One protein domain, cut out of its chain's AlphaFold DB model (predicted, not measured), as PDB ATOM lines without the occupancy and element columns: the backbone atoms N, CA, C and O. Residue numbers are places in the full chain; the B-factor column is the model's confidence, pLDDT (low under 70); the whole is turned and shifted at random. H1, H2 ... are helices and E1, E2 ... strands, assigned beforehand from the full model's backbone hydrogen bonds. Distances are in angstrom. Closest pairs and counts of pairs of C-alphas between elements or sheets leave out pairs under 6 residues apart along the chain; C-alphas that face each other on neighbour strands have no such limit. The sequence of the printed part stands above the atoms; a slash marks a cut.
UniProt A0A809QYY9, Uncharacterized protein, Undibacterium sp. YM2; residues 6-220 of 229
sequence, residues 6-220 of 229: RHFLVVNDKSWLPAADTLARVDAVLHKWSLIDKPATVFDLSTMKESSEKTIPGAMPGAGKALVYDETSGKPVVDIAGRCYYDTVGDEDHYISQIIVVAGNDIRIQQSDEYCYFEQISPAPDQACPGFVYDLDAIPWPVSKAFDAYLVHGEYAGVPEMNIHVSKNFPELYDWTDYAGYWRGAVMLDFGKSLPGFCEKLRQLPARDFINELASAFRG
ATOM      1  N   ARG A   6     155.691 153.368 193.647       92.88
ATOM      2  CA  ARG A   6     154.372 152.861 194.034       92.88
ATOM      3  C   ARG A   6     154.488 151.537 194.749       92.88
ATOM      4  O   ARG A   6     155.321 150.699 194.413       92.88
ATOM      5  N   HIS A   7     153.578 151.332 195.686       94.31
ATOM      6  CA  HIS A   7     153.444 150.092 196.417       94.31
ATOM      7  C   HIS A   7     152.052 149.502 196.206       94.31
ATOM      8  O   HIS A   7     151.048 150.127 196.545       94.31
ATOM      9  N   PHE A   8     151.995 148.300 195.648       94.38
ATOM     10  CA  PHE A   8     150.764 147.569 195.400       94.38
ATOM     11  C   PHE A   8     150.577 146.479 196.447       94.38
ATOM     12  O   PHE A   8     151.464 145.662 196.678       94.38
ATOM     13  N   LEU A   9     149.386 146.459 197.032       95.94
ATOM     14  CA  LEU A   9     148.884 145.456 197.960       95.94
ATOM     15  C   LEU A   9     147.759 144.714 197.242       95.94
ATOM     16  O   LEU A   9     146.615 145.172 197.237       95.94
ATOM     17  N   VAL A  10     148.093 143.617 196.567       94.69
ATOM     18  CA  VAL A  10     147.176 142.915 195.655       94.69
ATOM     19  C   VAL A  10     146.693 141.612 196.263       94.69
ATOM     20  O   VAL A  10     147.457 140.913 196.924       94.69
ATOM     21  N   VAL A  11     145.436 141.242 196.023       95.00
ATOM     22  CA  VAL A  11     144.926 139.942 196.479       95.00
ATOM     23  C   VAL A  11     145.585 138.814 195.680       95.00
ATOM     24  O   VAL A  11     145.375 138.696 194.474       95.00
ATOM     25  N   ASN A  12     146.362 137.973 196.363       93.12
ATOM     26  CA  ASN A  12     147.078 136.833 195.799       93.12
ATOM     27  C   ASN A  12     146.223 135.555 195.838       93.12
ATOM     28  O   ASN A  12     146.515 134.606 196.562       93.12
ATOM     29  N   ASP A  13     145.122 135.554 195.089       90.62
ATOM     30  CA  ASP A  13     144.293 134.366 194.875       90.62
ATOM     31  C   ASP A  13     143.568 134.474 193.527       90.62
ATOM     32  O   ASP A  13     142.746 135.360 193.288       90.62
ATOM     33  N   LYS A  14     143.869 133.523 192.638       86.88
ATOM     34  CA  LYS A  14     143.332 133.433 191.272       86.88
ATOM     35  C   LYS A  14     141.809 133.299 191.229       86.88
ATOM     36  O   LYS A  14     141.177 133.725 190.260       86.88
ATOM     37  N   SER A  15     141.230 132.688 192.258       86.75
ATOM     38  CA  SER A  15     139.802 132.400 192.382       86.75
ATOM     39  C   SER A  15     139.038 133.447 193.189       86.75
ATOM     40  O   SER A  15     137.808 133.406 193.238       86.75
ATOM     41  N   TRP A  16     139.749 134.402 193.793       91.62
ATOM     42  CA  TRP A  16     139.131 135.404 194.641       91.62
ATOM     43  C   TRP A  16     138.190 136.311 193.851       91.62
ATOM     44  O   TRP A  16     138.509 136.774 192.750       91.62
ATOM     45  N   LEU A  17     137.038 136.587 194.460       89.94
ATOM     46  CA  LEU A  17     136.035 137.535 193.995       89.94
ATOM     47  C   LEU A  17     135.642 138.453 195.158       89.94
ATOM     48  O   LEU A  17     135.506 137.981 196.294       89.94
ATOM     49  N   PRO A  18     135.424 139.751 194.903       91.19
ATOM     50  CA  PRO A  18     135.012 140.662 195.953       91.19
ATOM     51  C   PRO A  18     133.585 140.355 196.423       91.19
ATOM     52  O   PRO A  18     132.682 140.094 195.631       91.19
ATOM     53  N   ALA A  19     133.364 140.463 197.731       91.56
ATOM     54  CA  ALA A  19     132.026 140.540 198.295       91.56
ATOM     55  C   ALA A  19     131.456 141.960 198.121       91.56
ATOM     56  O   ALA A  19     132.203 142.925 197.940       91.56
ATOM     57  N   ALA A  20     130.133 142.097 198.246       89.88
ATOM     58  CA  ALA A  20     129.441 143.382 198.109       89.88
ATOM     59  C   ALA A  20     129.988 144.477 199.048       89.88
ATOM     60  O   ALA A  20     129.984 145.651 198.696       89.88
ATOM     61  N   ASP A  21     130.488 144.087 200.221       93.50
ATOM     62  CA  ASP A  21     131.021 144.964 201.262       93.50
ATOM     63  C   ASP A  21     132.557 145.094 201.244       93.50
ATOM     64  O   ASP A  21     133.116 145.760 202.113       93.50
ATOM     65  N   THR A  22     133.267 144.486 200.280       94.81
ATOM     66  CA  THR A  22     134.744 144.486 200.250       94.81
ATOM     67  C   THR A  22     135.327 145.899 200.276       94.81
ATOM     68  O   THR A  22     136.198 146.170 201.099       94.81
ATOM     69  N   LEU A  23     134.834 146.815 199.433       94.88
ATOM     70  CA  LEU A  23     135.343 148.192 199.392       94.88
ATOM     71  C   LEU A  23     135.118 148.931 200.712       94.88
ATOM     72  O   LEU A  23     136.031 149.588 201.192       94.88
ATOM     73  N   ALA A  24     133.946 148.765 201.330       95.00
ATOM     74  CA  ALA A  24     133.639 149.387 202.616       95.00
ATOM     75  C   ALA A  24     134.555 148.883 203.741       95.00
ATOM     76  O   ALA A  24     134.961 149.658 204.602       95.00
ATOM     77  N   ARG A  25     134.919 147.594 203.735       96.81
ATOM     78  CA  ARG A  25     135.874 147.053 204.716       96.81
ATOM     79  C   ARG A  25     137.283 147.597 204.507       96.81
ATOM     80  O   ARG A  25     137.945 147.913 205.488       96.81
ATOM     81  N   VAL A  26     137.740 147.684 203.259       97.50
ATOM     82  CA  VAL A  26     139.076 148.215 202.939       97.50
ATOM     83  C   VAL A  26     139.158 149.697 203.298       97.50
ATOM     84  O   VAL A  26     140.094 150.109 203.975       97.50
ATOM     85  N   ASP A  27     138.143 150.471 202.928       96.69
ATOM     86  CA  ASP A  27     138.004 151.880 203.291       96.69
ATOM     87  C   ASP A  27     138.032 152.081 204.818       96.69
ATOM     88  O   ASP A  27     138.807 152.892 205.320       96.69
ATOM     89  N   ALA A  28     137.319 151.248 205.586       97.50
ATOM     90  CA  ALA A  28     137.366 151.295 207.048       97.50
ATOM     91  C   ALA A  28     138.773 151.038 207.627       97.50
ATOM     92  O   ALA A  28     139.141 151.654 208.631       97.50
ATOM     93  N   VAL A  29     139.571 150.157 207.010       98.50
ATOM     94  CA  VAL A  29     140.977 149.952 207.405       98.50
ATOM     95  C   VAL A  29     141.792 151.209 207.109       98.50
ATOM     96  O   VAL A  29     142.460 151.719 208.003       98.50
ATOM     97  N   LEU A  30     141.699 151.769 205.903       98.31
ATOM     98  CA  LEU A  30     142.436 152.987 205.548       98.31
ATOM     99  C   LEU A  30     142.076 154.169 206.470       98.31
ATOM    100  O   LEU A  30     142.960 154.906 206.910       98.31
ATOM    101  N   HIS A  31     140.800 154.304 206.837       97.69
ATOM    102  CA  HIS A  31     140.332 155.287 207.813       97.69
ATOM    103  C   HIS A  31     140.892 155.064 209.214       97.69
ATOM    104  O   HIS A  31     141.325 156.015 209.864       97.69
ATOM    105  N   LYS A  32     140.899 153.815 209.692       98.12
ATOM    106  CA  LYS A  32     141.466 153.462 211.000       98.12
ATOM    107  C   LYS A  32     142.933 153.887 211.102       98.12
ATOM    108  O   LYS A  32     143.357 154.362 212.153       98.12
ATOM    109  N   TRP A  33     143.678 153.749 210.011       98.12
ATOM    110  CA  TRP A  33     145.078 154.156 209.910       98.12
ATOM    111  C   TRP A  33     145.262 155.643 209.568       98.12
ATOM    112  O   TRP A  33     146.385 156.094 209.382       98.12
ATOM    113  N   SER A  34     144.177 156.427 209.540       97.69
ATOM    114  CA  SER A  34     144.189 157.867 209.242       97.69
ATOM    115  C   SER A  34     144.829 158.213 207.891       97.69
ATOM    116  O   SER A  34     145.392 159.291 207.723       97.69
ATOM    117  N   LEU A  35     144.755 157.294 206.923       97.56
ATOM    118  CA  LEU A  35     145.320 157.486 205.586       97.56
ATOM    119  C   LEU A  35     144.370 158.241 204.654       97.56
ATOM    120  O   LEU A  35     144.817 158.803 203.661       97.56
ATOM    121  N   ILE A  36     143.072 158.231 204.958       96.56
ATOM    122  CA  ILE A  36     142.016 158.787 204.109       96.56
ATOM    123  C   ILE A  36     140.951 159.519 204.938       96.56
ATOM    124  O   ILE A  36     140.785 159.253 206.131       96.56
ATOM    125  N   ASP A  37     140.196 160.396 204.271       91.75
ATOM    126  CA  ASP A  37     138.957 161.010 204.786       91.75
ATOM    127  C   ASP A  37     137.734 160.625 203.939       91.75
ATOM    128  O   ASP A  37     136.718 160.154 204.432       91.75
ATOM    129  N   LYS A  38     137.802 160.812 202.625       91.69
ATOM    130  CA  LYS A  38     136.758 160.343 201.713       91.69
ATOM    131  C   LYS A  38     137.328 160.194 200.313       91.69
ATOM    132  O   LYS A  38     138.325 160.849 200.004       91.69
ATOM    133  N   PRO A  39     136.687 159.399 199.444       92.56
ATOM    134  CA  PRO A  39     137.089 159.335 198.051       92.56
ATOM    135  C   PRO A  39     137.016 160.722 197.399       92.56
ATOM    136  O   PRO A  39     135.980 161.393 197.429       92.56
ATOM    137  N   ALA A  40     138.111 161.138 196.773       92.88
ATOM    138  CA  ALA A  40     138.152 162.295 195.892       92.88
ATOM    139  C   ALA A  40     137.407 161.998 194.587       92.88
ATOM    140  O   ALA A  40     136.680 162.853 194.078       92.88
ATOM    141  N   THR A  41     137.529 160.763 194.098       91.69
ATOM    142  CA  THR A  41     136.867 160.285 192.886       91.69
ATOM    143  C   THR A  41     136.481 158.816 193.030       91.69
ATOM    144  O   THR A  41     137.182 158.027 193.663       91.69
ATOM    145  N   VAL A  42     135.361 158.435 192.415       91.12
ATOM    146  CA  VAL A  42     134.911 157.044 192.310       91.12
ATOM    147  C   VAL A  42     134.695 156.728 190.839       91.12
ATOM    148  O   VAL A  42     133.930 157.420 190.181       91.12
ATOM    149  N   PHE A  43     135.329 155.685 190.316       87.06
ATOM    150  CA  PHE A  43     135.151 155.242 188.934       87.06
ATOM    151  C   PHE A  43     134.308 153.977 188.861       87.06
ATOM    152  O   PHE A  43     134.494 153.037 189.636       87.06
ATOM    153  N   ASP A  44     133.405 153.937 187.884       84.50
ATOM    154  CA  ASP A  44     132.776 152.705 187.436       84.50
ATOM    155  C   ASP A  44     133.664 152.021 186.402       84.50
ATOM    156  O   ASP A  44     133.834 152.539 185.300       84.50
ATOM    157  N   LEU A  45     134.207 150.853 186.738       81.06
ATOM    158  CA  LEU A  45     135.139 150.168 185.850       81.06
ATOM    159  C   LEU A  45     134.469 149.569 184.617       81.06
ATOM    160  O   LEU A  45     135.169 149.310 183.655       81.06
ATOM    161  N   SER A  46     133.146 149.374 184.594       76.56
ATOM    162  CA  SER A  46     132.449 148.866 183.399       76.56
ATOM    163  C   SER A  46     132.323 149.923 182.306       76.56
ATOM    164  O   SER A  46     132.265 149.600 181.124       76.56
ATOM    165  N   THR A  47     132.265 151.195 182.705       77.50
ATOM    166  CA  THR A  47     132.102 152.329 181.783       77.50
ATOM    167  C   THR A  47     133.331 153.224 181.719       77.50
ATOM    168  O   THR A  47     133.382 154.111 180.869       77.50
ATOM    169  N   MET A  48     134.288 153.023 182.628       76.75
ATOM    170  CA  MET A  48     135.447 153.882 182.878       76.75
ATOM    171  C   MET A  48     135.085 155.348 183.135       76.75
ATOM    172  O   MET A  48     135.883 156.248 182.890       76.75
ATOM    173  N   LYS A  49     133.876 155.604 183.644       81.44
ATOM    174  CA  LYS A  49     133.401 156.953 183.964       81.44
ATOM    175  C   LYS A  49     133.487 157.225 185.452       81.44
ATOM    176  O   LYS A  49     133.220 156.351 186.278       81.44
ATOM    177  N   GLU A  50     133.815 158.468 185.776       86.62
ATOM    178  CA  GLU A  50     133.661 158.995 187.124       86.62
ATOM    179  C   GLU A  50     132.173 159.011 187.510       86.62
ATOM    180  O   GLU A  50     131.300 159.431 186.746       86.62
ATOM    181  N   SER A  51     131.895 158.515 188.708       84.94
ATOM    182  CA  SER A  51     130.609 158.599 189.378       84.94
ATOM    183  C   SER A  51     130.378 160.026 189.861       84.94
ATOM    184  O   SER A  51     131.264 160.651 190.438       84.94
ATOM    185  N   SER A  52     129.151 160.523 189.706       81.44
ATOM    186  CA  SER A  52     128.737 161.788 190.323       81.44
ATOM    187  C   SER A  52     128.738 161.726 191.855       81.44
ATOM    188  O   SER A  52     128.853 162.756 192.515       81.44
ATOM    189  N   GLU A  53     128.591 160.527 192.423       82.81
ATOM    190  CA  GLU A  53     128.627 160.282 193.863       82.81
ATOM    191  C   GLU A  53     130.033 159.860 194.300       82.81
ATOM    192  O   GLU A  53     130.575 158.869 193.804       82.81
ATOM    193  N   LYS A  54     130.595 160.603 195.260       85.06
ATOM    194  CA  LYS A  54     131.933 160.394 195.843       85.06
ATOM    195  C   LYS A  54     131.864 159.615 197.158       85.06
ATOM    196  O   LYS A  54     132.453 159.993 198.164       85.06
ATOM    197  N   THR A  55     131.055 158.565 197.164       85.88
ATOM    198  CA  THR A  55     130.811 157.714 198.330       85.88
ATOM    199  C   THR A  55     131.085 156.266 197.982       85.88
ATOM    200  O   THR A  55     131.026 155.868 196.818       85.88
ATOM    201  N   ILE A  56     131.357 155.460 199.006       84.06
ATOM    202  CA  ILE A  56     131.555 154.026 198.831       84.06
ATOM    203  C   ILE A  56     130.248 153.416 198.302       84.06
ATOM    204  O   ILE A  56     129.185 153.634 198.893       84.06
ATOM    205  N   PRO A  57     130.294 152.657 197.203       79.44
ATOM    206  CA  PRO A  57     129.101 152.051 196.640       79.44
ATOM    207  C   PRO A  57     128.566 150.946 197.559       79.44
ATOM    208  O   PRO A  57     129.315 150.092 198.027       79.44
ATOM    209  N   GLY A  58     127.251 150.943 197.792       73.06
ATOM    210  CA  GLY A  58     126.575 149.960 198.654       73.06
ATOM    211  C   GLY A  58     126.311 148.595 198.004       73.06
ATOM    212  O   GLY A  58     125.776 147.702 198.658       73.06
ATOM    213  N   ALA A  59     126.649 148.425 196.725       72.38
ATOM    214  CA  ALA A  59     126.508 147.170 196.000       72.38
ATOM    215  C   ALA A  59     127.737 146.915 195.124       72.38
ATOM    216  O   ALA A  59     128.201 147.813 194.422       72.38
ATOM    217  N   MET A  60     128.203 145.665 195.112       74.69
ATOM    218  CA  MET A  60     129.104 145.147 194.084       74.69
ATOM    219  C   MET A  60     128.645 143.752 193.665       74.69
ATOM    220  O   MET A  60     128.671 142.825 194.477       74.69
ATOM    221  N   PRO A  61     128.151 143.621 192.425       58.47
ATOM    222  CA  PRO A  61     128.886 142.818 191.443       58.47
ATOM    223  C   PRO A  61     128.868 143.406 190.014       58.47
ATOM    224  O   PRO A  61     127.929 144.090 189.614       58.47
ATOM    225  N   GLY A  62     129.927 143.118 189.246       76.88
ATOM    226  CA  GLY A  62     130.162 143.586 187.873       76.88
ATOM    227  C   GLY A  62     131.659 143.797 187.610       76.88
ATOM    228  O   GLY A  62     132.494 143.248 188.327       76.88
ATOM    229  N   ALA A  63     132.004 144.648 186.642       77.69
ATOM    230  CA  ALA A  63     133.395 145.009 186.330       77.69
ATOM    231  C   ALA A  63     134.183 145.561 187.536       77.69
ATOM    232  O   ALA A  63     135.400 145.410 187.622       77.69
ATOM    233  N   GLY A  64     133.480 146.170 188.496       86.12
ATOM    234  CA  GLY A  64     134.045 146.698 189.733       86.12
ATOM    235  C   GLY A  64     134.088 148.215 189.792       86.12
ATOM    236  O   GLY A  64     133.512 148.915 188.956       86.12
ATOM    237  N   LYS A  65     134.774 148.719 190.815       88.38
ATOM    238  CA  LYS A  65     134.932 150.147 191.091       88.38
ATOM    239  C   LYS A  65     136.374 150.457 191.477       88.38
ATOM    240  O   LYS A  65     137.060 149.604 192.044       88.38
ATOM    241  N   ALA A  66     136.801 151.685 191.197       90.44
ATOM    242  CA  ALA A  66     138.028 152.252 191.746       90.44
ATOM    243  C   ALA A  66     137.693 153.469 192.612       90.44
ATOM    244  O   ALA A  66     136.930 154.335 192.187       90.44
ATOM    245  N   LEU A  67     138.254 153.528 193.813       93.50
ATOM    246  CA  LEU A  67     138.172 154.660 194.728       93.50
ATOM    247  C   LEU A  67     139.535 155.342 194.730       93.50
ATOM    248  O   LEU A  67     140.543 154.684 194.976       93.50
ATOM    249  N   VAL A  68     139.563 156.635 194.438       93.81
ATOM    250  CA  VAL A  68     140.777 157.453 194.459       93.81
ATOM    251  C   VAL A  68     140.680 158.399 195.639       93.81
ATOM    252  O   VAL A  68     139.670 159.088 195.791       93.81
ATOM    253  N   TYR A  69     141.730 158.448 196.442       95.12
ATOM    254  CA  TYR A  69     141.862 159.339 197.584       95.12
ATOM    255  C   TYR A  69     143.038 160.285 197.359       95.12
ATOM    256  O   TYR A  69     144.027 159.915 196.718       95.12
ATOM    257  N   ASP A  70     142.893 161.503 197.875       93.31
ATOM    258  CA  ASP A  70     143.909 162.548 197.796       93.31
ATOM    259  C   ASP A  70     145.136 162.222 198.666       93.31
ATOM    260  O   ASP A  70     145.187 161.212 199.372       93.31
ATOM    261  N   GLU A  71     146.132 163.100 198.590       94.94
ATOM    262  CA  GLU A  71     147.385 163.001 199.329       94.94
ATOM    263  C   GLU A  71     147.180 162.910 200.852       94.94
ATOM    264  O   GLU A  71     146.338 163.594 201.439       94.94
ATOM    265  N   THR A  72     148.022 162.103 201.498       96.50
ATOM    266  CA  THR A  72     148.207 162.067 202.953       96.50
ATOM    267  C   THR A  72     149.691 162.198 203.281       96.50
ATOM    268  O   THR A  72     150.548 161.746 202.519       96.50
ATOM    269  N   SER A  73     150.017 162.833 204.403       96.69
ATOM    270  CA  SER A  73     151.399 163.099 204.804       96.69
ATOM    271  C   SER A  73     151.597 163.026 206.312       96.69
ATOM    272  O   SER A  73     150.651 163.038 207.106       96.69
ATOM    273  N   GLY A  74     152.860 162.928 206.713       96.06
ATOM    274  CA  GLY A  74     153.270 162.938 208.101       96.06
ATOM    275  C   GLY A  74     153.065 161.599 208.799       96.06
ATOM    276  O   GLY A  74     153.271 160.516 208.247       96.06
ATOM    277  N   LYS A  75     152.633 161.682 210.062       96.75
ATOM    278  CA  LYS A  75     152.535 160.535 210.971       96.75
ATOM    279  C   LYS A  75     151.769 159.325 210.400       96.75
ATOM    280  O   LYS A  75     152.303 158.229 210.539       96.75
ATOM    281  N   PRO A  76     150.588 159.462 209.762       97.38
ATOM    282  CA  PRO A  76     149.881 158.308 209.198       97.38
ATOM    283  C   PRO A  76     150.712 157.524 208.177       97.38
ATOM    284  O   PRO A  76     150.673 156.297 208.163       97.38
ATOM    285  N   VAL A  77     151.504 158.224 207.357       97.06
ATOM    286  CA  VAL A  77     152.389 157.602 206.363       97.06
ATOM    287  C   VAL A  77     153.551 156.903 207.053       97.06
ATOM    288  O   VAL A  77     153.819 155.739 206.765       97.06
ATOM    289  N   VAL A  78     154.193 157.566 208.016       96.25
ATOM    290  CA  VAL A  78     155.297 156.980 208.795       96.25
ATOM    291  C   VAL A  78     154.852 155.732 209.562       96.25
ATOM    292  O   VAL A  78     155.599 154.757 209.645       96.25
ATOM    293  N   ASP A  79     153.624 155.725 210.083       96.75
ATOM    294  CA  ASP A  79     153.069 154.595 210.829       96.75
ATOM    295  C   ASP A  79     152.914 153.333 209.959       96.75
ATOM    296  O   ASP A  79     152.967 152.228 210.500       96.75
ATOM    297  N   ILE A  80     152.771 153.472 208.631       96.25
ATOM    298  CA  ILE A  80     152.690 152.330 207.704       96.25
ATOM    299  C   ILE A  80     153.998 152.032 206.963       96.25
ATOM    300  O   ILE A  80     154.356 150.868 206.773       96.25
ATOM    301  N   ALA A  81     154.714 153.073 206.543       94.81
ATOM    302  CA  ALA A  81     155.862 152.996 205.647       94.81
ATOM    303  C   ALA A  81     157.207 153.057 206.380       94.81
ATOM    304  O   ALA A  81     158.249 152.815 205.769       94.81
ATOM    305  N   GLY A  82     157.193 153.348 207.684       93.81
ATOM    306  CA  GLY A  82     158.393 153.682 208.437       93.81
ATOM    307  C   GLY A  82     158.918 155.068 208.065       93.81
ATOM    308  O   GLY A  82     158.235 155.869 207.433       93.81
ATOM    309  N   ARG A  83     160.154 155.366 208.470       92.12
ATOM    310  CA  ARG A  83     160.826 156.590 208.018       92.12
ATOM    311  C   ARG A  83     161.140 156.499 206.533       92.12
ATOM    312  O   ARG A  83     161.450 155.415 206.042       92.12
ATOM    313  N   CYS A  84     161.127 157.642 205.853       91.06
ATOM    314  CA  CYS A  84     161.565 157.715 204.468       91.06
ATOM    315  C   CYS A  84     163.004 157.190 204.344       91.06
ATOM    316  O   CYS A  84     163.856 157.483 205.182       91.06
ATOM    317  N   TYR A  85     163.289 156.445 203.278       89.12
ATOM    318  CA  TYR A  85     164.634 155.942 202.989       89.12
ATOM    319  C   TYR A  85     165.654 157.075 202.784       89.12
ATOM    320  O   TYR A  85     166.856 156.897 202.977       89.12
ATOM    321  N   TYR A  86     165.191 158.250 202.350       87.94
ATOM    322  CA  TYR A  86     166.038 159.426 202.215       87.94
ATOM    323  C   TYR A  86     166.131 160.165 203.553       87.94
ATOM    324  O   TYR A  86     165.213 160.897 203.908       87.94
ATOM    325  N   ASP A  87     167.278 160.063 204.230       87.00
ATOM    326  CA  ASP A  87     167.543 160.689 205.543       87.00
ATOM    327  C   ASP A  87     167.298 162.210 205.601       87.00
ATOM    328  O   ASP A  87     167.186 162.794 206.677       87.00
ATOM    329  N   THR A  88     167.259 162.881 204.447       88.81
ATOM    330  CA  THR A  88     166.986 164.320 204.340       88.81
ATOM    331  C   THR A  88     165.500 164.674 204.378       88.81
ATOM    332  O   THR A  88     165.181 165.859 204.397       88.81
ATOM    333  N   VAL A  89     164.602 163.689 204.304       88.50
ATOM    334  CA  VAL A  89     163.147 163.880 204.348       88.50
ATOM    335  C   VAL A  89     162.687 163.647 205.783       88.50
ATOM    336  O   VAL A  89     162.844 162.545 206.307       88.50
ATOM    337  N   GLY A  90     162.156 164.693 206.423       91.50
ATOM    338  CA  GLY A  90     161.585 164.601 207.766       91.50
ATOM    339  C   GLY A  90     160.318 163.746 207.796       91.50
ATOM    340  O   GLY A  90     159.671 163.537 206.768       91.50
ATOM    341  N   ASP A  91     159.944 163.268 208.983       93.75
ATOM    342  CA  ASP A  91     158.746 162.441 209.181       93.75
ATOM    343  C   ASP A  91     157.471 163.192 208.737       93.75
ATOM    344  O   ASP A  91     156.545 162.582 208.213       93.75
ATOM    345  N   GLU A  92     157.432 164.517 208.906       94.56
ATOM    346  CA  GLU A  92     156.360 165.425 208.483       94.56
ATOM    347  C   GLU A  92     156.242 165.595 206.963       94.56
ATOM    348  O   GLU A  92     155.142 165.820 206.460       94.56
ATOM    349  N   ASP A  93     157.360 165.457 206.251       92.31
ATOM    350  CA  ASP A  93     157.447 165.594 204.797       92.31
ATOM    351  C   ASP A  93     157.289 164.239 204.093       92.31
ATOM    352  O   ASP A  93     157.291 164.179 202.864       92.31
ATOM    353  N   HIS A  94     157.163 163.134 204.838       93.88
ATOM    354  CA  HIS A  94     156.878 161.825 204.263       93.88
ATOM    355  C   HIS A  94     155.415 161.772 203.809       93.88
ATOM    356  O   HIS A  94     154.506 161.995 204.609       93.88
ATOM    357  N   TYR A  95     155.170 161.473 202.531       95.56
ATOM    358  CA  TYR A  95     153.822 161.509 201.960       95.56
ATOM    359  C   TYR A  95     153.489 160.299 201.085       95.56
ATOM    360  O   TYR A  95     154.367 159.600 200.575       95.56
ATOM    361  N   ILE A  96     152.187 160.097 200.898       96.25
ATOM    362  CA  ILE A  96     151.580 159.309 199.831       96.25
ATOM    363  C   ILE A  96     150.761 160.292 199.006       96.25
ATOM    364  O   ILE A  96     149.778 160.834 199.498       96.25
ATOM    365  N   SER A  97     151.171 160.526 197.761       94.69
ATOM    366  CA  SER A  97     150.531 161.481 196.847       94.69
ATOM    367  C   SER A  97     149.122 161.063 196.450       94.69
ATOM    368  O   SER A  97     148.287 161.905 196.124       94.69
ATOM    369  N   GLN A  98     148.865 159.755 196.453       94.38
ATOM    370  CA  GLN A  98     147.581 159.198 196.077       94.38
ATOM    371  C   GLN A  98     147.415 157.775 196.599       94.38
ATOM    372  O   GLN A  98     148.342 156.963 196.554       94.38
ATOM    373  N   ILE A  99     146.195 157.456 197.022       96.19
ATOM    374  CA  ILE A  99     145.786 156.087 197.334       96.19
ATOM    375  C   ILE A  99     144.691 155.688 196.355       96.19
ATOM    376  O   ILE A  99     143.727 156.429 196.160       96.19
ATOM    377  N   ILE A 100     144.818 154.509 195.747       94.56
ATOM    378  CA  ILE A 100     143.768 153.949 194.895       94.56
ATOM    379  C   ILE A 100     143.375 152.570 195.401       94.56
ATOM    380  O   ILE A 100     144.215 151.687 195.538       94.56
ATOM    381  N   VAL A 101     142.082 152.371 195.633       94.62
ATOM    382  CA  VAL A 101     141.502 151.073 195.985       94.62
ATOM    383  C   VAL A 101     140.692 150.576 194.805       94.62
ATOM    384  O   VAL A 101     139.806 151.275 194.323       94.62
ATOM    385  N   VAL A 102     140.953 149.357 194.356       91.31
ATOM    386  CA  VAL A 102     140.211 148.723 193.265       91.31
ATOM    387  C   VAL A 102     139.652 147.400 193.747       91.31
ATOM    388  O   VAL A 102     140.352 146.624 194.393       91.31
ATOM    389  N   ALA A 103     138.395 147.127 193.412       91.81
ATOM    390  CA  ALA A 103     137.804 145.809 193.581       91.81
ATOM    391  C   ALA A 103     136.744 145.563 192.501       91.81
ATOM    392  O   ALA A 103     135.890 146.417 192.255       91.81
ATOM    393  N   GLY A 104     136.787 144.395 191.863       88.69
ATOM    394  CA  GLY A 104     135.861 144.030 190.793       88.69
ATOM    395  C   GLY A 104     135.951 142.573 190.375       88.69
ATOM    396  O   GLY A 104     136.815 141.842 190.848       88.69
ATOM    397  N   ASN A 105     135.061 142.150 189.477       83.88
ATOM    398  CA  ASN A 105     135.185 140.837 188.840       83.88
ATOM    399  C   ASN A 105     136.180 140.867 187.667       83.88
ATOM    400  O   ASN A 105     136.703 139.814 187.295       83.88
ATOM    401  N   ASP A 106     136.456 142.058 187.117       79.75
ATOM    402  CA  ASP A 106     137.415 142.237 186.029       79.75
ATOM    403  C   ASP A 106     138.836 141.935 186.495       79.75
ATOM    404  O   ASP A 106     139.282 142.384 187.555       79.75
ATOM    405  N   ILE A 107     139.557 141.190 185.662       80.38
ATOM    406  CA  ILE A 107     140.959 140.869 185.876       80.38
ATOM    407  C   ILE A 107     141.814 142.071 185.481       80.38
ATOM    408  O   ILE A 107     141.613 142.696 184.439       80.38
ATOM    409  N   ARG A 108     142.792 142.376 186.331       81.19
ATOM    410  CA  ARG A 108     143.785 143.432 186.150       81.19
ATOM    411  C   ARG A 108     145.160 142.815 186.073       81.19
ATOM    412  O   ARG A 108     145.529 142.047 186.955       81.19
ATOM    413  N   ILE A 109     145.905 143.154 185.033       81.88
ATOM    414  CA  ILE A 109     147.298 142.732 184.907       81.88
ATOM    415  C   ILE A 109     148.162 143.649 185.767       81.88
ATOM    416  O   ILE A 109     147.904 144.849 185.873       81.88
ATOM    417  N   GLN A 110     149.150 143.067 186.439       87.00
ATOM    418  CA  GLN A 110     150.072 143.825 187.271       87.00
ATOM    419  C   GLN A 110     150.992 144.708 186.419       87.00
ATOM    420  O   GLN A 110     151.514 144.263 185.399       87.00
ATOM    421  N   GLN A 111     151.226 145.939 186.881       82.81
ATOM    422  CA  GLN A 111     152.193 146.847 186.269       82.81
ATOM    423  C   GLN A 111     153.610 146.265 186.345       82.81
ATOM    424  O   GLN A 111     154.015 145.739 187.385       82.81
ATOM    425  N   SER A 112     154.355 146.393 185.249       82.00
ATOM    426  CA  SER A 112     155.753 145.965 185.171       82.00
ATOM    427  C   SER A 112     156.723 147.097 185.515       82.00
ATOM    428  O   SER A 112     156.455 148.258 185.217       82.00
ATOM    429  N   ASP A 113     157.884 146.750 186.069       84.06
ATOM    430  CA  ASP A 113     159.055 147.632 186.143       84.06
ATOM    431  C   ASP A 113     160.338 146.904 185.704       84.06
ATOM    432  O   ASP A 113     160.311 145.775 185.210       84.06
ATOM    433  N   GLU A 114     161.488 147.562 185.862       81.81
ATOM    434  CA  GLU A 114     162.797 146.982 185.530       81.81
ATOM    435  C   GLU A 114     163.211 145.802 186.438       81.81
ATOM    436  O   GLU A 114     164.124 145.044 186.096       81.81
ATOM    437  N   TYR A 115     162.563 145.631 187.595       86.38
ATOM    438  CA  TYR A 115     162.873 144.597 188.585       86.38
ATOM    439  C   TYR A 115     161.920 143.402 188.503       86.38
ATOM    440  O   TYR A 115     162.328 142.285 188.830       86.38
ATOM    441  N   CYS A 116     160.673 143.619 188.090       87.81
ATOM    442  CA  CYS A 116     159.655 142.599 187.907       87.81
ATOM    443  C   CYS A 116     158.802 142.906 186.677       87.81
ATOM    444  O   CYS A 116     158.030 143.864 186.651       87.81
ATOM    445  N   TYR A 117     158.918 142.045 185.673       87.12
ATOM    446  CA  TYR A 117     158.182 142.149 184.423       87.12
ATOM    447  C   TYR A 117     157.120 141.048 184.322       87.12
ATOM    448  O   TYR A 117     157.398 139.877 184.589       87.12
ATOM    449  N   PHE A 118     155.905 141.430 183.929       86.19
ATOM    450  CA  PHE A 118     154.751 140.546 183.781       86.19
ATOM    451  C   PHE A 118     154.391 140.420 182.300       86.19
ATOM    452  O   PHE A 118     153.964 141.377 181.658       86.19
ATOM    453  N   GLU A 119     154.550 139.222 181.751       83.69
ATOM    454  CA  GLU A 119     154.283 138.917 180.347       83.69
ATOM    455  C   GLU A 119     153.019 138.068 180.239       83.69
ATOM    456  O   GLU A 119     152.970 136.948 180.742       83.69
ATOM    457  N   GLN A 120     151.993 138.574 179.557       80.56
ATOM    458  CA  GLN A 120     150.804 137.782 179.262       80.56
ATOM    459  C   GLN A 120     151.087 136.822 178.098       80.56
ATOM    460  O   GLN A 120     151.285 137.251 176.963       80.56
ATOM    461  N   ILE A 121     151.061 135.519 178.377       81.88
ATOM    462  CA  ILE A 121     151.303 134.444 177.402       81.88
ATOM    463  C   ILE A 121     150.028 134.142 176.611       81.88
ATOM    464  O   ILE A 121     150.065 133.947 175.397       81.88
ATOM    465  N   SER A 122     148.890 134.108 177.306       74.94
ATOM    466  CA  SER A 122     147.574 133.875 176.715       74.94
ATOM    467  C   SER A 122     146.517 134.708 177.433       74.94
ATOM    468  O   SER A 122     146.564 134.839 178.660       74.94
ATOM    469  N   PRO A 123     145.527 135.263 176.711       72.50
ATOM    470  CA  PRO A 123     144.331 135.796 177.350       72.50
ATOM    471  C   PRO A 123     143.541 134.711 178.080       72.50
ATOM    472  O   PRO A 123     143.737 133.516 177.852       72.50
ATOM    473  N   ALA A 124     142.626 135.143 178.950       66.50
ATOM    474  CA  ALA A 124     141.662 134.246 179.572       66.50
ATOM    475  C   ALA A 124     140.826 133.524 178.489       66.50
ATOM    476  O   ALA A 124     140.390 134.178 177.537       66.50
ATOM    477  N   PRO A 125     140.601 132.200 178.597       52.62
ATOM    478  CA  PRO A 125     139.801 131.457 177.625       52.62
ATOM    479  C   PRO A 125     138.367 132.018 177.568       52.62
ATOM    480  O   PRO A 125     137.808 132.397 178.595       52.62
ATOM    481  N   ASP A 126     137.813 132.091 176.354       52.50
ATOM    482  CA  ASP A 126     136.519 132.699 175.976       52.50
ATOM    483  C   ASP A 126     136.475 134.234 175.870       52.50
ATOM    484  O   ASP A 126     135.408 134.850 175.898       52.50
ATOM    485  N   GLN A 127     137.629 134.867 175.642       46.56
ATOM    486  CA  GLN A 127     137.728 136.299 175.359       46.56
ATOM    487  C   GLN A 127     137.078 136.690 174.009       46.56
ATOM    488  O   GLN A 127     137.749 136.950 173.014       46.56
ATOM    489  N   ALA A 128     135.753 136.807 173.966       42.28
ATOM    490  CA  ALA A 128     135.072 137.666 173.003       42.28
ATOM    491  C   ALA A 128     135.021 139.085 173.592       42.28
ATOM    492  O   ALA A 128     133.970 139.541 174.029       42.28
ATOM    493  N   CYS A 129     136.165 139.774 173.662       43.59
ATOM    494  CA  CYS A 129     136.196 141.190 174.039       43.59
ATOM    495  C   CYS A 129     135.943 142.024 172.773       43.59
ATOM    496  O   CYS A 129     136.863 142.166 171.966       43.59
ATOM    497  N   PRO A 130     134.754 142.620 172.556       40.88
ATOM    498  CA  PRO A 130     134.601 143.653 171.531       40.88
ATOM    499  C   PRO A 130     135.390 144.930 171.872       40.88
ATOM    500  O   PRO A 130     135.561 145.787 171.011       40.88
ATOM    501  N   GLY A 131     135.876 145.058 173.111       42.09
ATOM    502  CA  GLY A 131     136.691 146.168 173.586       42.09
ATOM    503  C   GLY A 131     137.911 145.657 174.332       42.09
ATOM    504  O   GLY A 131     137.907 145.581 175.555       42.09
ATOM    505  N   PHE A 132     138.953 145.286 173.599       43.50
ATOM    506  CA  PHE A 132     140.301 145.389 174.138       43.50
ATOM    507  C   PHE A 132     140.657 146.875 174.065       43.50
ATOM    508  O   PHE A 132     140.836 147.413 172.969       43.50
ATOM    509  N   VAL A 133     140.671 147.578 175.198       48.22
ATOM    510  CA  VAL A 133     141.081 148.987 175.203       48.22
ATOM    511  C   VAL A 133     142.608 149.008 175.163       48.22
ATOM    512  O   VAL A 133     143.269 149.001 176.192       48.22
ATOM    513  N   TYR A 134     143.172 148.973 173.952       46.88
ATOM    514  CA  TYR A 134     144.598 149.254 173.723       46.88
ATOM    515  C   TYR A 134     144.932 150.738 173.945       46.88
ATOM    516  O   TYR A 134     146.102 151.103 174.004       46.88
ATOM    517  N   ASP A 135     143.909 151.587 174.030       54.31
ATOM    518  CA  ASP A 135     144.051 153.026 174.172       54.31
ATOM    519  C   ASP A 135     144.022 153.426 175.653       54.31
ATOM    520  O   ASP A 135     142.971 153.750 176.212       54.31
ATOM    521  N   LEU A 136     145.189 153.367 176.304       56.69
ATOM    522  CA  LEU A 136     145.369 153.837 177.683       56.69
ATOM    523  C   LEU A 136     144.959 155.314 177.847       56.69
ATOM    524  O   LEU A 136     144.582 155.702 178.954       56.69
ATOM    525  N   ASP A 137     144.960 156.111 176.769       57.84
ATOM    526  CA  ASP A 137     144.540 157.516 176.798       57.84
ATOM    527  C   ASP A 137     143.015 157.665 176.951       57.84
ATOM    528  O   ASP A 137     142.530 158.715 177.380       57.84
ATOM    529  N   ALA A 138     142.238 156.613 176.662       59.34
ATOM    530  CA  ALA A 138     140.795 156.583 176.903       59.34
ATOM    531  C   ALA A 138     140.438 156.306 178.375       59.34
ATOM    532  O   ALA A 138     139.290 156.511 178.783       59.34
ATOM    533  N   ILE A 139     141.401 155.844 179.179       64.94
ATOM    534  CA  ILE A 139     141.215 155.599 180.606       64.94
ATOM    535  C   ILE A 139     141.534 156.892 181.373       64.94
ATOM    536  O   ILE A 139     142.650 157.410 181.269       64.94
ATOM    537  N   PRO A 140     140.606 157.416 182.193       68.19
ATOM    538  CA  PRO A 140     140.876 158.613 182.971       68.19
ATOM    539  C   PRO A 140     142.070 158.442 183.912       68.19
ATOM    540  O   PRO A 140     142.199 157.448 184.635       68.19
ATOM    541  N   TRP A 141     142.918 159.466 183.948       65.44
ATOM    542  CA  TRP A 141     143.877 159.631 185.031       65.44
ATOM    543  C   TRP A 141     143.110 159.796 186.359       65.44
ATOM    544  O   TRP A 141     142.098 160.502 186.376       65.44
ATOM    545  N   PRO A 142     143.539 159.166 187.469       71.00
ATOM    546  CA  PRO A 142     144.805 158.448 187.674       71.00
ATOM    547  C   PRO A 142     144.779 156.935 187.403       71.00
ATOM    548  O   PRO A 142     145.830 156.293 187.427       71.00
ATOM    549  N   VAL A 143     143.609 156.355 187.133       72.31
ATOM    550  CA  VAL A 143     143.433 154.897 187.007       72.31
ATOM    551  C   VAL A 143     144.290 154.317 185.875       72.31
ATOM    552  O   VAL A 143     144.826 153.223 186.027       72.31
ATOM    553  N   SER A 144     144.485 155.068 184.785       68.62
ATOM    554  CA  SER A 144     145.314 154.671 183.633       68.62
ATOM    555  C   SER A 144     146.799 154.518 183.938       68.62
ATOM    556  O   SER A 144     147.465 153.694 183.326       68.62
ATOM    557  N   LYS A 145     147.336 155.332 184.855       66.12
ATOM    558  CA  LYS A 145     148.762 155.312 185.207       66.12
ATOM    559  C   LYS A 145     149.070 154.311 186.306       66.12
ATOM    560  O   LYS A 145     150.202 153.853 186.384       66.12
ATOM    561  N   ALA A 146     148.109 154.076 187.195       65.00
ATOM    562  CA  ALA A 146     148.260 153.222 188.366       65.00
ATOM    563  C   ALA A 146     148.248 151.738 188.013       65.00
ATOM    564  O   ALA A 146     148.878 150.929 188.679       65.00
ATOM    565  N   PHE A 147     147.526 151.371 186.966       65.31
ATOM    566  CA  PHE A 147     147.401 149.996 186.539       65.31
ATOM    567  C   PHE A 147     147.666 150.010 185.044       65.31
ATOM    568  O   PHE A 147     146.983 150.756 184.342       65.31
ATOM    569  N   ASP A 148     148.636 149.224 184.561       54.28
ATOM    570  CA  ASP A 148     148.796 148.929 183.130       54.28
ATOM    571  C   ASP A 148     147.545 148.155 182.698       54.28
ATOM    572  O   ASP A 148     147.485 146.924 182.658       54.28
ATOM    573  N   ALA A 149     146.456 148.896 182.550       47.62
ATOM    574  CA  ALA A 149     145.125 148.357 182.556       47.62
ATOM    575  C   ALA A 149     144.821 147.899 181.144       47.62
ATOM    576  O   ALA A 149     144.143 148.574 180.374       47.62
ATOM    577  N   TYR A 150     145.229 146.672 180.851       50.50
ATOM    578  CA  TYR A 150     144.401 145.834 180.010       50.50
ATOM    579  C   TYR A 150     143.081 145.613 180.760       50.50
ATOM    580  O   TYR A 150     142.943 144.726 181.600       50.50
ATOM    581  N   LEU A 151     142.121 146.508 180.517       49.16
ATOM    582  CA  LEU A 151     140.722 146.306 180.865       49.16
ATOM    583  C   LEU A 151     140.198 145.191 179.978       49.16
ATOM    584  O   LEU A 151     139.884 145.406 178.809       49.16
ATOM    585  N   VAL A 152     140.125 143.992 180.534       50.41
ATOM    586  CA  VAL A 152     139.372 142.918 179.905       50.41
ATOM    587  C   VAL A 152     137.972 142.956 180.514       50.41
ATOM    588  O   VAL A 152     137.790 142.713 181.703       50.41
ATOM    589  N   HIS A 153     136.979 143.328 179.712       48.28
ATOM    590  CA  HIS A 153     135.577 143.300 180.117       48.28
ATOM    591  C   HIS A 153     134.967 141.948 179.746       48.28
ATOM    592  O   HIS A 153     135.065 141.536 178.591       48.28
ATOM    593  N   GLY A 154     134.290 141.275 180.680       48.44
ATOM    594  CA  GLY A 154     133.484 140.101 180.336       48.44
ATOM    595  C   GLY A 154     133.202 139.139 181.486       48.44
ATOM    596  O   GLY A 154     133.773 139.234 182.569       48.44
ATOM    597  N   GLU A 155     132.305 138.189 181.228       49.22
ATOM    598  CA  GLU A 155     132.144 137.001 182.064       49.22
ATOM    599  C   GLU A 155     133.303 136.045 181.765       49.22
ATOM    600  O   GLU A 155     133.424 135.503 180.668       49.22
ATOM    601  N   TYR A 156     134.200 135.883 182.732       57.97
ATOM    602  CA  TYR A 156     135.375 135.033 182.597       57.97
ATOM    603  C   TYR A 156     135.004 133.567 182.824       57.97
ATOM    604  O   TYR A 156     134.630 133.193 183.936       57.97
ATOM    605  N   ALA A 157     135.186 132.716 181.812       54.41
ATOM    606  CA  ALA A 157     135.206 131.264 182.006       54.41
ATOM    607  C   ALA A 157     136.583 130.752 182.491       54.41
ATOM    608  O   ALA A 157     136.710 129.595 182.891       54.41
ATOM    609  N   GLY A 158     137.612 131.614 182.502       67.31
ATOM    610  CA  GLY A 158     138.959 131.290 182.976       67.31
ATOM    611  C   GLY A 158     139.824 132.513 183.296       67.31
ATOM    612  O   GLY A 158     139.336 133.630 183.428       67.31
ATOM    613  N   VAL A 159     141.128 132.303 183.453       78.31
ATOM    614  CA  VAL A 159     142.102 133.326 183.872       78.31
ATOM    615  C   VAL A 159     143.236 133.439 182.851       78.31
ATOM    616  O   VAL A 159     143.486 132.453 182.157       78.31
ATOM    617  N   PRO A 160     143.912 134.598 182.715       80.06
ATOM    618  CA  PRO A 160     145.041 134.716 181.802       80.06
ATOM    619  C   PRO A 160     146.228 133.884 182.292       80.06
ATOM    620  O   PRO A 160     146.396 133.635 183.491       80.06
ATOM    621  N   GLU A 161     147.068 133.489 181.345       83.88
ATOM    622  CA  GLU A 161     148.357 132.870 181.631       83.88
ATOM    623  C   GLU A 161     149.448 133.934 181.577       83.88
ATOM    624  O   GLU A 161     149.561 134.666 180.590       83.88
ATOM    625  N   MET A 162     150.243 134.011 182.642       86.50
ATOM    626  CA  MET A 162     151.286 135.016 182.822       86.50
ATOM    627  C   MET A 162     152.635 134.337 183.061       86.50
ATOM    628  O   MET A 162     152.724 133.397 183.851       86.50
ATOM    629  N   ASN A 163     153.685 134.858 182.436       88.69
ATOM    630  CA  ASN A 163     155.067 134.656 182.849       88.69
ATOM    631  C   ASN A 163     155.493 135.833 183.725       88.69
ATOM    632  O   ASN A 163     155.242 136.992 183.393       88.69
ATOM    633  N   ILE A 164     156.172 135.533 184.829       90.38
ATOM    634  CA  ILE A 164     156.718 136.543 185.732       90.38
ATOM    635  C   ILE A 164     158.234 136.459 185.676       90.38
ATOM    636  O   ILE A 164     158.829 135.413 185.942       90.38
ATOM    637  N   HIS A 165     158.855 137.576 185.331       89.81
ATOM    638  CA  HIS A 165     160.292 137.699 185.163       89.81
ATOM    639  C   HIS A 165     160.836 138.606 186.262       89.81
ATOM    640  O   HIS A 165     160.705 139.826 186.193       89.81
ATOM    641  N   VAL A 166     161.454 138.010 187.279       87.50
ATOM    642  CA  VAL A 166     162.134 138.754 188.348       87.50
ATOM    643  C   VAL A 166     163.597 138.964 187.968       87.50
ATOM    644  O   VAL A 166     164.271 138.054 187.473       87.50
ATOM    645  N   SER A 167     164.103 140.174 188.198       85.31
ATOM    646  CA  SER A 167     165.490 140.528 187.921       85.31
ATOM    647  C   SER A 167     166.455 139.608 188.664       85.31
ATOM    648  O   SER A 167     166.427 139.481 189.887       85.31
ATOM    649  N   LYS A 168     167.392 139.012 187.918       84.25
ATOM    650  CA  LYS A 168     168.434 138.131 188.470       84.25
ATOM    651  C   LYS A 168     169.368 138.843 189.448       84.25
ATOM    652  O   LYS A 168     170.017 138.180 190.250       84.25
ATOM    653  N   ASN A 169     169.451 140.171 189.362       83.81
ATOM    654  CA  ASN A 169     170.283 140.979 190.250       83.81
ATOM    655  C   ASN A 169     169.645 141.155 191.633       83.81
ATOM    656  O   ASN A 169     170.352 141.464 192.587       83.81
ATOM    657  N   PHE A 170     168.330 140.950 191.738       81.06
ATOM    658  CA  PHE A 170     167.571 141.174 192.960       81.06
ATOM    659  C   PHE A 170     166.493 140.088 193.166       81.06
ATOM    660  O   PHE A 170     165.301 140.393 193.221       81.06
ATOM    661  N   PRO A 171     166.890 138.806 193.275       75.88
ATOM    662  CA  PRO A 171     165.951 137.684 193.336       75.88
ATOM    663  C   PRO A 171     165.139 137.632 194.639       75.88
ATOM    664  O   PRO A 171     164.110 136.973 194.683       75.88
ATOM    665  N   GLU A 172     165.600 138.318 195.690       83.00
ATOM    666  CA  GLU A 172     164.980 138.335 197.021       83.00
ATOM    667  C   GLU A 172     164.043 139.537 197.238       83.00
ATOM    668  O   GLU A 172     163.621 139.751 198.364       83.00
ATOM    669  N   LEU A 173     163.716 140.344 196.211       84.94
ATOM    670  CA  LEU A 173     162.880 141.552 196.396       84.94
ATOM    671  C   LEU A 173     161.441 141.262 196.823       84.94
ATOM    672  O   LEU A 173     160.789 142.144 197.388       84.94
ATOM    673  N   TYR A 174     160.962 140.059 196.520       87.25
ATOM    674  CA  TYR A 174     159.587 139.626 196.708       87.25
ATOM    675  C   TYR A 174     159.571 138.310 197.484       87.25
ATOM    676  O   TYR A 174     160.408 137.439 197.248       87.25
ATOM    677  N   ASP A 175     158.620 138.161 198.404       86.19
ATOM    678  CA  ASP A 175     158.459 136.960 199.230       86.19
ATOM    679  C   ASP A 175     157.361 136.014 198.726       86.19
ATOM    680  O   ASP A 175     157.296 134.856 199.142       86.19
ATOM    681  N   TRP A 176     156.504 136.482 197.818       88.31
ATOM    682  CA  TRP A 176     155.504 135.645 197.173       88.31
ATOM    683  C   TRP A 176     156.156 134.680 196.178       88.31
ATOM    684  O   TRP A 176     157.071 135.026 195.434       88.31
ATOM    685  N   THR A 177     155.649 133.450 196.140       79.88
ATOM    686  CA  THR A 177     156.162 132.388 195.255       79.88
ATOM    687  C   THR A 177     155.157 131.938 194.202       79.88
ATOM    688  O   THR A 177     155.526 131.262 193.247       79.88
ATOM    689  N   ASP A 178     153.883 132.275 194.381       84.94
ATOM    690  CA  ASP A 178     152.751 131.763 193.603       84.94
ATOM    691  C   ASP A 178     151.858 132.871 193.029       84.94
ATOM    692  O   ASP A 178     150.769 132.586 192.518       84.94
ATOM    693  N   TYR A 179     152.331 134.122 193.071       90.88
ATOM    694  CA  TYR A 179     151.594 135.246 192.514       90.88
ATOM    695  C   TYR A 179     151.270 135.021 191.040       90.88
ATOM    696  O   TYR A 179     152.084 134.540 190.253       90.88
ATOM    697  N   ALA A 180     150.042 135.360 190.664       89.19
ATOM    698  CA  ALA A 180     149.498 135.045 189.354       89.19
ATOM    699  C   ALA A 180     149.883 136.050 188.258       89.19
ATOM    700  O   ALA A 180     149.614 135.789 187.089       89.19
ATOM    701  N   GLY A 181     150.449 137.205 188.624       88.81
ATOM    702  CA  GLY A 181     150.699 138.317 187.700       88.81
ATOM    703  C   GLY A 181     149.450 139.134 187.348       88.81
ATOM    704  O   GLY A 181     149.526 140.067 186.551       88.81
ATOM    705  N   TYR A 182     148.308 138.802 187.951       87.88
ATOM    706  CA  TYR A 182     147.052 139.528 187.829       87.88
ATOM    707  C   TYR A 182     146.290 139.522 189.156       87.88
ATOM    708  O   TYR A 182     146.548 138.698 190.034       87.88
ATOM    709  N   TRP A 183     145.310 140.412 189.274       89.56
ATOM    710  CA  TRP A 183     144.506 140.587 190.478       89.56
ATOM    711  C   TRP A 183     143.107 141.129 190.151       89.56
ATOM    712  O   TRP A 183     142.829 141.595 189.048       89.56
ATOM    713  N   ARG A 184     142.201 141.032 191.127       89.06
ATOM    714  CA  ARG A 184     140.824 141.566 191.073       89.06
ATOM    715  C   ARG A 184     140.523 142.573 192.182       89.06
ATOM    716  O   ARG A 184     139.548 143.317 192.110       89.06
ATOM    717  N   GLY A 185     141.358 142.578 193.219       92.38
ATOM    718  CA  GLY A 185     141.338 143.538 194.312       92.38
ATOM    719  C   GLY A 185     142.754 144.014 194.616       92.38
ATOM    720  O   GLY A 185     143.669 143.189 194.667       92.38
ATOM    721  N   ALA A 186     142.929 145.320 194.794       94.62
ATOM    722  CA  ALA A 186     144.208 145.908 195.169       94.62
ATOM    723  C   ALA A 186     144.042 147.232 195.917       94.62
ATOM    724  O   ALA A 186     143.061 147.955 195.725       94.62
ATOM    725  N   VAL A 187     145.051 147.567 196.719       96.44
ATOM    726  CA  VAL A 187     145.335 148.935 197.164       96.44
ATOM    727  C   VAL A 187     146.675 149.348 196.570       96.44
ATOM    728  O   VAL A 187     147.660 148.633 196.717       96.44
ATOM    729  N   MET A 188     146.718 150.496 195.906       95.62
ATOM    730  CA  MET A 188     147.950 151.137 195.466       95.62
ATOM    731  C   MET A 188     148.217 152.357 196.346       95.62
ATOM    732  O   MET A 188     147.337 153.200 196.518       95.62
ATOM    733  N   LEU A 189     149.441 152.455 196.854       95.94
ATOM    734  CA  LEU A 189     149.972 153.613 197.560       95.94
ATOM    735  C   LEU A 189     151.041 154.260 196.671       95.94
ATOM    736  O   LEU A 189     152.082 153.651 196.418       95.94
ATOM    737  N   ASP A 190     150.780 155.464 196.167       94.69
ATOM    738  CA  ASP A 190     151.744 156.227 195.373       94.69
ATOM    739  C   ASP A 190     152.575 157.126 196.290       94.69
ATOM    740  O   ASP A 190     152.136 158.197 196.710       94.69
ATOM    741  N   PHE A 191     153.791 156.693 196.603       93.69
ATOM    742  CA  PHE A 191     154.711 157.428 197.464       93.69
ATOM    743  C   PHE A 191     155.411 158.587 196.744       93.69
ATOM    744  O   PHE A 191     156.196 159.303 197.368       93.69
ATOM    745  N   GLY A 192     155.175 158.788 195.441       90.88
ATOM    746  CA  GLY A 192     155.910 159.759 194.644       90.88
ATOM    747  C   GLY A 192     157.411 159.595 194.878       90.88
ATOM    748  O   GLY A 192     157.947 158.499 194.754       90.88
ATOM    749  N   LYS A 193     158.088 160.668 195.299       89.94
ATOM    750  CA  LYS A 193     159.537 160.665 195.595       89.94
ATOM    751  C   LYS A 193     159.885 160.365 197.056       89.94
ATOM    752  O   LYS A 193     161.013 160.628 197.474       89.94
ATOM    753  N   SER A 194     158.936 159.845 197.830       90.12
ATOM    754  CA  SER A 194     159.054 159.607 199.268       90.12
ATOM    755  C   SER A 194     159.161 158.114 199.587       90.12
ATOM    756  O   SER A 194     158.223 157.501 200.083       90.12
ATOM    757  N   LEU A 195     160.311 157.513 199.287       90.81
ATOM    758  CA  LEU A 195     160.492 156.060 199.344       90.81
ATOM    759  C   LEU A 195     160.301 155.488 200.772       90.81
ATOM    760  O   LEU A 195     160.948 155.988 201.694       90.81
ATOM    761  N   PRO A 196     159.489 154.428 200.965       91.25
ATOM    762  CA  PRO A 196     159.319 153.772 202.264       91.25
ATOM    763  C   PRO A 196     160.618 153.216 202.857       91.25
ATOM    764  O   PRO A 196     161.522 152.786 202.135       91.25
ATOM    765  N   GLY A 197     160.668 153.127 204.185       86.69
ATOM    766  CA  GLY A 197     161.720 152.442 204.933       86.69
ATOM    767  C   GLY A 197     161.507 150.929 204.935       86.69
ATOM    768  O   GLY A 197     161.201 150.353 205.978       86.69
ATOM    769  N   PHE A 198     161.611 150.300 203.760       82.25
ATOM    770  CA  PHE A 198     161.358 148.867 203.566       82.25
ATOM    771  C   PHE A 198     162.111 147.967 204.553       82.25
ATOM    772  O   PHE A 198     163.172 148.319 205.078       82.25
ATOM    773  N   CYS A 199     161.628 146.735 204.715       68.88
ATOM    774  CA  CYS A 199     162.352 145.675 205.411       68.88
ATOM    775  C   CYS A 199     163.593 145.222 204.614       68.88
ATOM    776  O   CYS A 199     163.518 144.186 203.969       68.88
ATOM    777  N   GLU A 200     164.697 145.987 204.666       62.44
ATOM    778  CA  GLU A 200     166.078 145.828 204.127       62.44
ATOM    779  C   GLU A 200     166.309 145.010 202.832       62.44
ATOM    780  O   GLU A 200     167.031 145.465 201.947       62.44
ATOM    781  N   LYS A 201     165.748 143.805 202.706       73.00
ATOM    782  CA  LYS A 201     165.866 142.893 201.556       73.00
ATOM    783  C   LYS A 201     164.582 142.723 200.746       73.00
ATOM    784  O   LYS A 201     164.662 142.387 199.569       73.00
ATOM    785  N   LEU A 202     163.428 142.964 201.360       82.69
ATOM    786  CA  LEU A 202     162.113 142.811 200.751       82.69
ATOM    787  C   LEU A 202     161.494 144.185 200.528       82.69
ATOM    788  O   LEU A 202     161.531 145.033 201.419       82.69
ATOM    789  N   ARG A 203     160.854 144.394 199.372       86.19
ATOM    790  CA  ARG A 203     159.983 145.559 199.139       86.19
ATOM    791  C   ARG A 203     158.655 145.354 199.867       86.19
ATOM    792  O   ARG A 203     157.613 145.287 199.230       86.19
ATOM    793  N   GLN A 204     158.711 145.228 201.186       91.56
ATOM    794  CA  GLN A 204     157.557 145.101 202.067       91.56
ATOM    795  C   GLN A 204     157.460 146.307 202.982       91.56
ATOM    796  O   GLN A 204     158.478 146.840 203.439       91.56
ATOM    797  N   LEU A 205     156.226 146.712 203.267       93.88
ATOM    798  CA  LEU A 205     155.980 147.735 204.267       93.88
ATOM    799  C   LEU A 205     156.229 147.161 205.671       93.88
ATOM    800  O   LEU A 205     155.840 146.018 205.958       93.88
ATOM    801  N   PRO A 206     156.853 147.945 206.570       93.62
ATOM    802  CA  PRO A 206     157.186 147.481 207.915       93.62
ATOM    803  C   PRO A 206     155.947 147.244 208.791       93.62
ATOM    804  O   PRO A 206     155.978 146.397 209.686       93.62
ATOM    805  N   ALA A 207     154.840 147.950 208.544       95.44
ATOM    806  CA  ALA A 207     153.618 147.826 209.334       95.44
ATOM    807  C   ALA A 207     152.811 146.568 208.980       95.44
ATOM    808  O   ALA A 207     151.800 146.616 208.281       95.44
ATOM    809  N   ARG A 208     153.233 145.413 209.501       95.06
ATOM    810  CA  ARG A 208     152.566 144.130 209.219       95.06
ATOM    811  C   ARG A 208     151.111 144.074 209.674       95.06
ATOM    812  O   ARG A 208     150.305 143.431 209.007       95.06
ATOM    813  N   ASP A 209     150.757 144.768 210.752       97.88
ATOM    814  CA  ASP A 209     149.372 144.830 211.236       97.88
ATOM    815  C   ASP A 209     148.445 145.501 210.215       97.88
ATOM    816  O   ASP A 209     147.351 144.999 209.964       97.88
ATOM    817  N   PHE A 210     148.908 146.563 209.547       98.00
ATOM    818  CA  PHE A 210     148.172 147.207 208.458       98.00
ATOM    819  C   PHE A 210     147.914 146.228 207.305       98.00
ATOM    820  O   PHE A 210     146.782 146.095 206.837       98.00
ATOM    821  N   ILE A 211     148.941 145.475 206.897       97.25
ATOM    822  CA  ILE A 211     148.819 144.485 205.818       97.25
ATOM    823  C   ILE A 211     147.871 143.343 206.203       97.25
ATOM    824  O   ILE A 211     147.026 142.944 205.402       97.25
ATOM    825  N   ASN A 212     147.950 142.846 207.439       98.12
ATOM    826  CA  ASN A 212     147.068 141.791 207.944       98.12
ATOM    827  C   ASN A 212     145.601 142.246 208.031       98.12
ATOM    828  O   ASN A 212     144.678 141.470 207.755       98.12
ATOM    829  N   GLU A 213     145.367 143.505 208.400       98.56
ATOM    830  CA  GLU A 213     144.032 144.104 208.420       98.56
ATOM    831  C   GLU A 213     143.463 144.265 207.011       98.56
ATOM    832  O   GLU A 213     142.302 143.921 206.787       98.56
ATOM    833  N   LEU A 214     144.283 144.690 206.044       98.31
ATOM    834  CA  LEU A 214     143.888 144.719 204.637       98.31
ATOM    835  C   LEU A 214     143.588 143.317 204.099       98.31
ATOM    836  O   LEU A 214     142.537 143.118 203.496       98.31
ATOM    837  N   ALA A 215     144.439 142.326 204.372       98.00
ATOM    838  CA  ALA A 215     144.191 140.931 203.997       98.00
ATOM    839  C   ALA A 215     142.855 140.422 204.566       98.00
ATOM    840  O   ALA A 215     142.053 139.798 203.864       98.00
ATOM    841  N   SER A 216     142.554 140.769 205.820       98.31
ATOM    842  CA  SER A 216     141.274 140.455 206.467       98.31
ATOM    843  C   SER A 216     140.093 141.186 205.813       98.31
ATOM    844  O   SER A 216     139.033 140.588 205.606       98.31
ATOM    845  N   ALA A 217     140.264 142.458 205.439       97.69
ATOM    846  CA  ALA A 217     139.251 143.253 204.747       97.69
ATOM    847  C   ALA A 217     138.955 142.718 203.337       97.69
ATOM    848  O   ALA A 217     137.786 142.634 202.942       97.69
ATOM    849  N   PHE A 218     139.977 142.279 202.605       96.94
ATOM    850  CA  PHE A 218     139.812 141.595 201.326       96.94
ATOM    851  C   PHE A 218     139.305 140.158 201.480       96.94
ATOM    852  O   PHE A 218     138.647 139.659 200.570       96.94
ATOM    853  N   ARG A 219     139.530 139.511 202.631       96.69
ATOM    854  CA  ARG A 219     139.342 138.063 202.840       96.69
ATOM    855  C   ARG A 219     140.200 137.236 201.879       96.69
ATOM    856  O   ARG A 219     139.726 136.273 201.287       96.69
ATOM    857  N   GLY A 220     141.448 137.648 201.709       94.88
ATOM    858  CA  GLY A 220     142.403 136.996 200.824       94.88
ATOM    859  C   GLY A 220     143.829 137.315 201.245       94.88
ATOM    860  O   GLY A 220     144.073 138.322 201.910       94.88
TER     861      GLY A 220
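AT A GLANCE: This is residues 6 to 220 of the 229 residues of an uncharacterized protein of Undibacterium sp. YM2 (UniProt A0A809QYY9). With little regular structure, the model centres on a twisted sheet, E1 E7 E4 E3 E2, antiparallel, with H1 and H4 side by side over one face and the ribbon E5 E6 beyond. The 215 printed residues run E1 H1 E2 E3 H2 E4 E5 H3 E6 E7 H4, a mixed class with only 84 in named elements. It is compact, radius of gyration of the C-alphas 17.0 A, spanning 52 by 45 by 32 A.

HOW THE PARTS SIT: E1, residues 6 to 11, neighbours E7, residues 182 to 192 (N 9 and O 187, 2.8 A). E7 neighbours E4, residues 98 to 109 (N 102 and O 186, 2.9 A). E4 neighbours E3, residues 65 to 69 (N 67 and O 101, 2.8 A), which forms a hairpin with E2, residues 41 to 44 (N 43 and O 66, 2.8 A). H1, residues 22 to 32, touches H4, residues 208 to 218, opposite ways at a shallow tilt of 27 degrees; C-alphas 25 and 217 are closest, 5.1 A. H2, residues 75 to 81, is only just not on the sheet, with 4 pairs of C-alphas within 10 A; H3, residues 143 to 146, only grazes it. E5, residues 116 to 122, pairs with E6, residues 161 to 166 (N 119 and O 163, 2.9 A). Every O i to N i+4 pair is within hydrogen-bond range in H1 and H4, 2 of 3 in H2; H3 is too short.

IN THESE COORDINATES: E1 begins at C-alpha 6 (154.372, 152.861, 194.034); H4 ends at C-alpha 218 (139.812, 141.595, 201.326). E7 is 23.1 A long and bends at residue 185; E4, 19.9 A, bends at 105.

THE WHOLE: The printed part has no cut. The links E2 to E3, H2 to E4, E5 to H3, H3 to E6, E6 to E7 and E7 to H4 are long. Residues 124 to 141 and 144 to 158 are among those with pLDDT under 70.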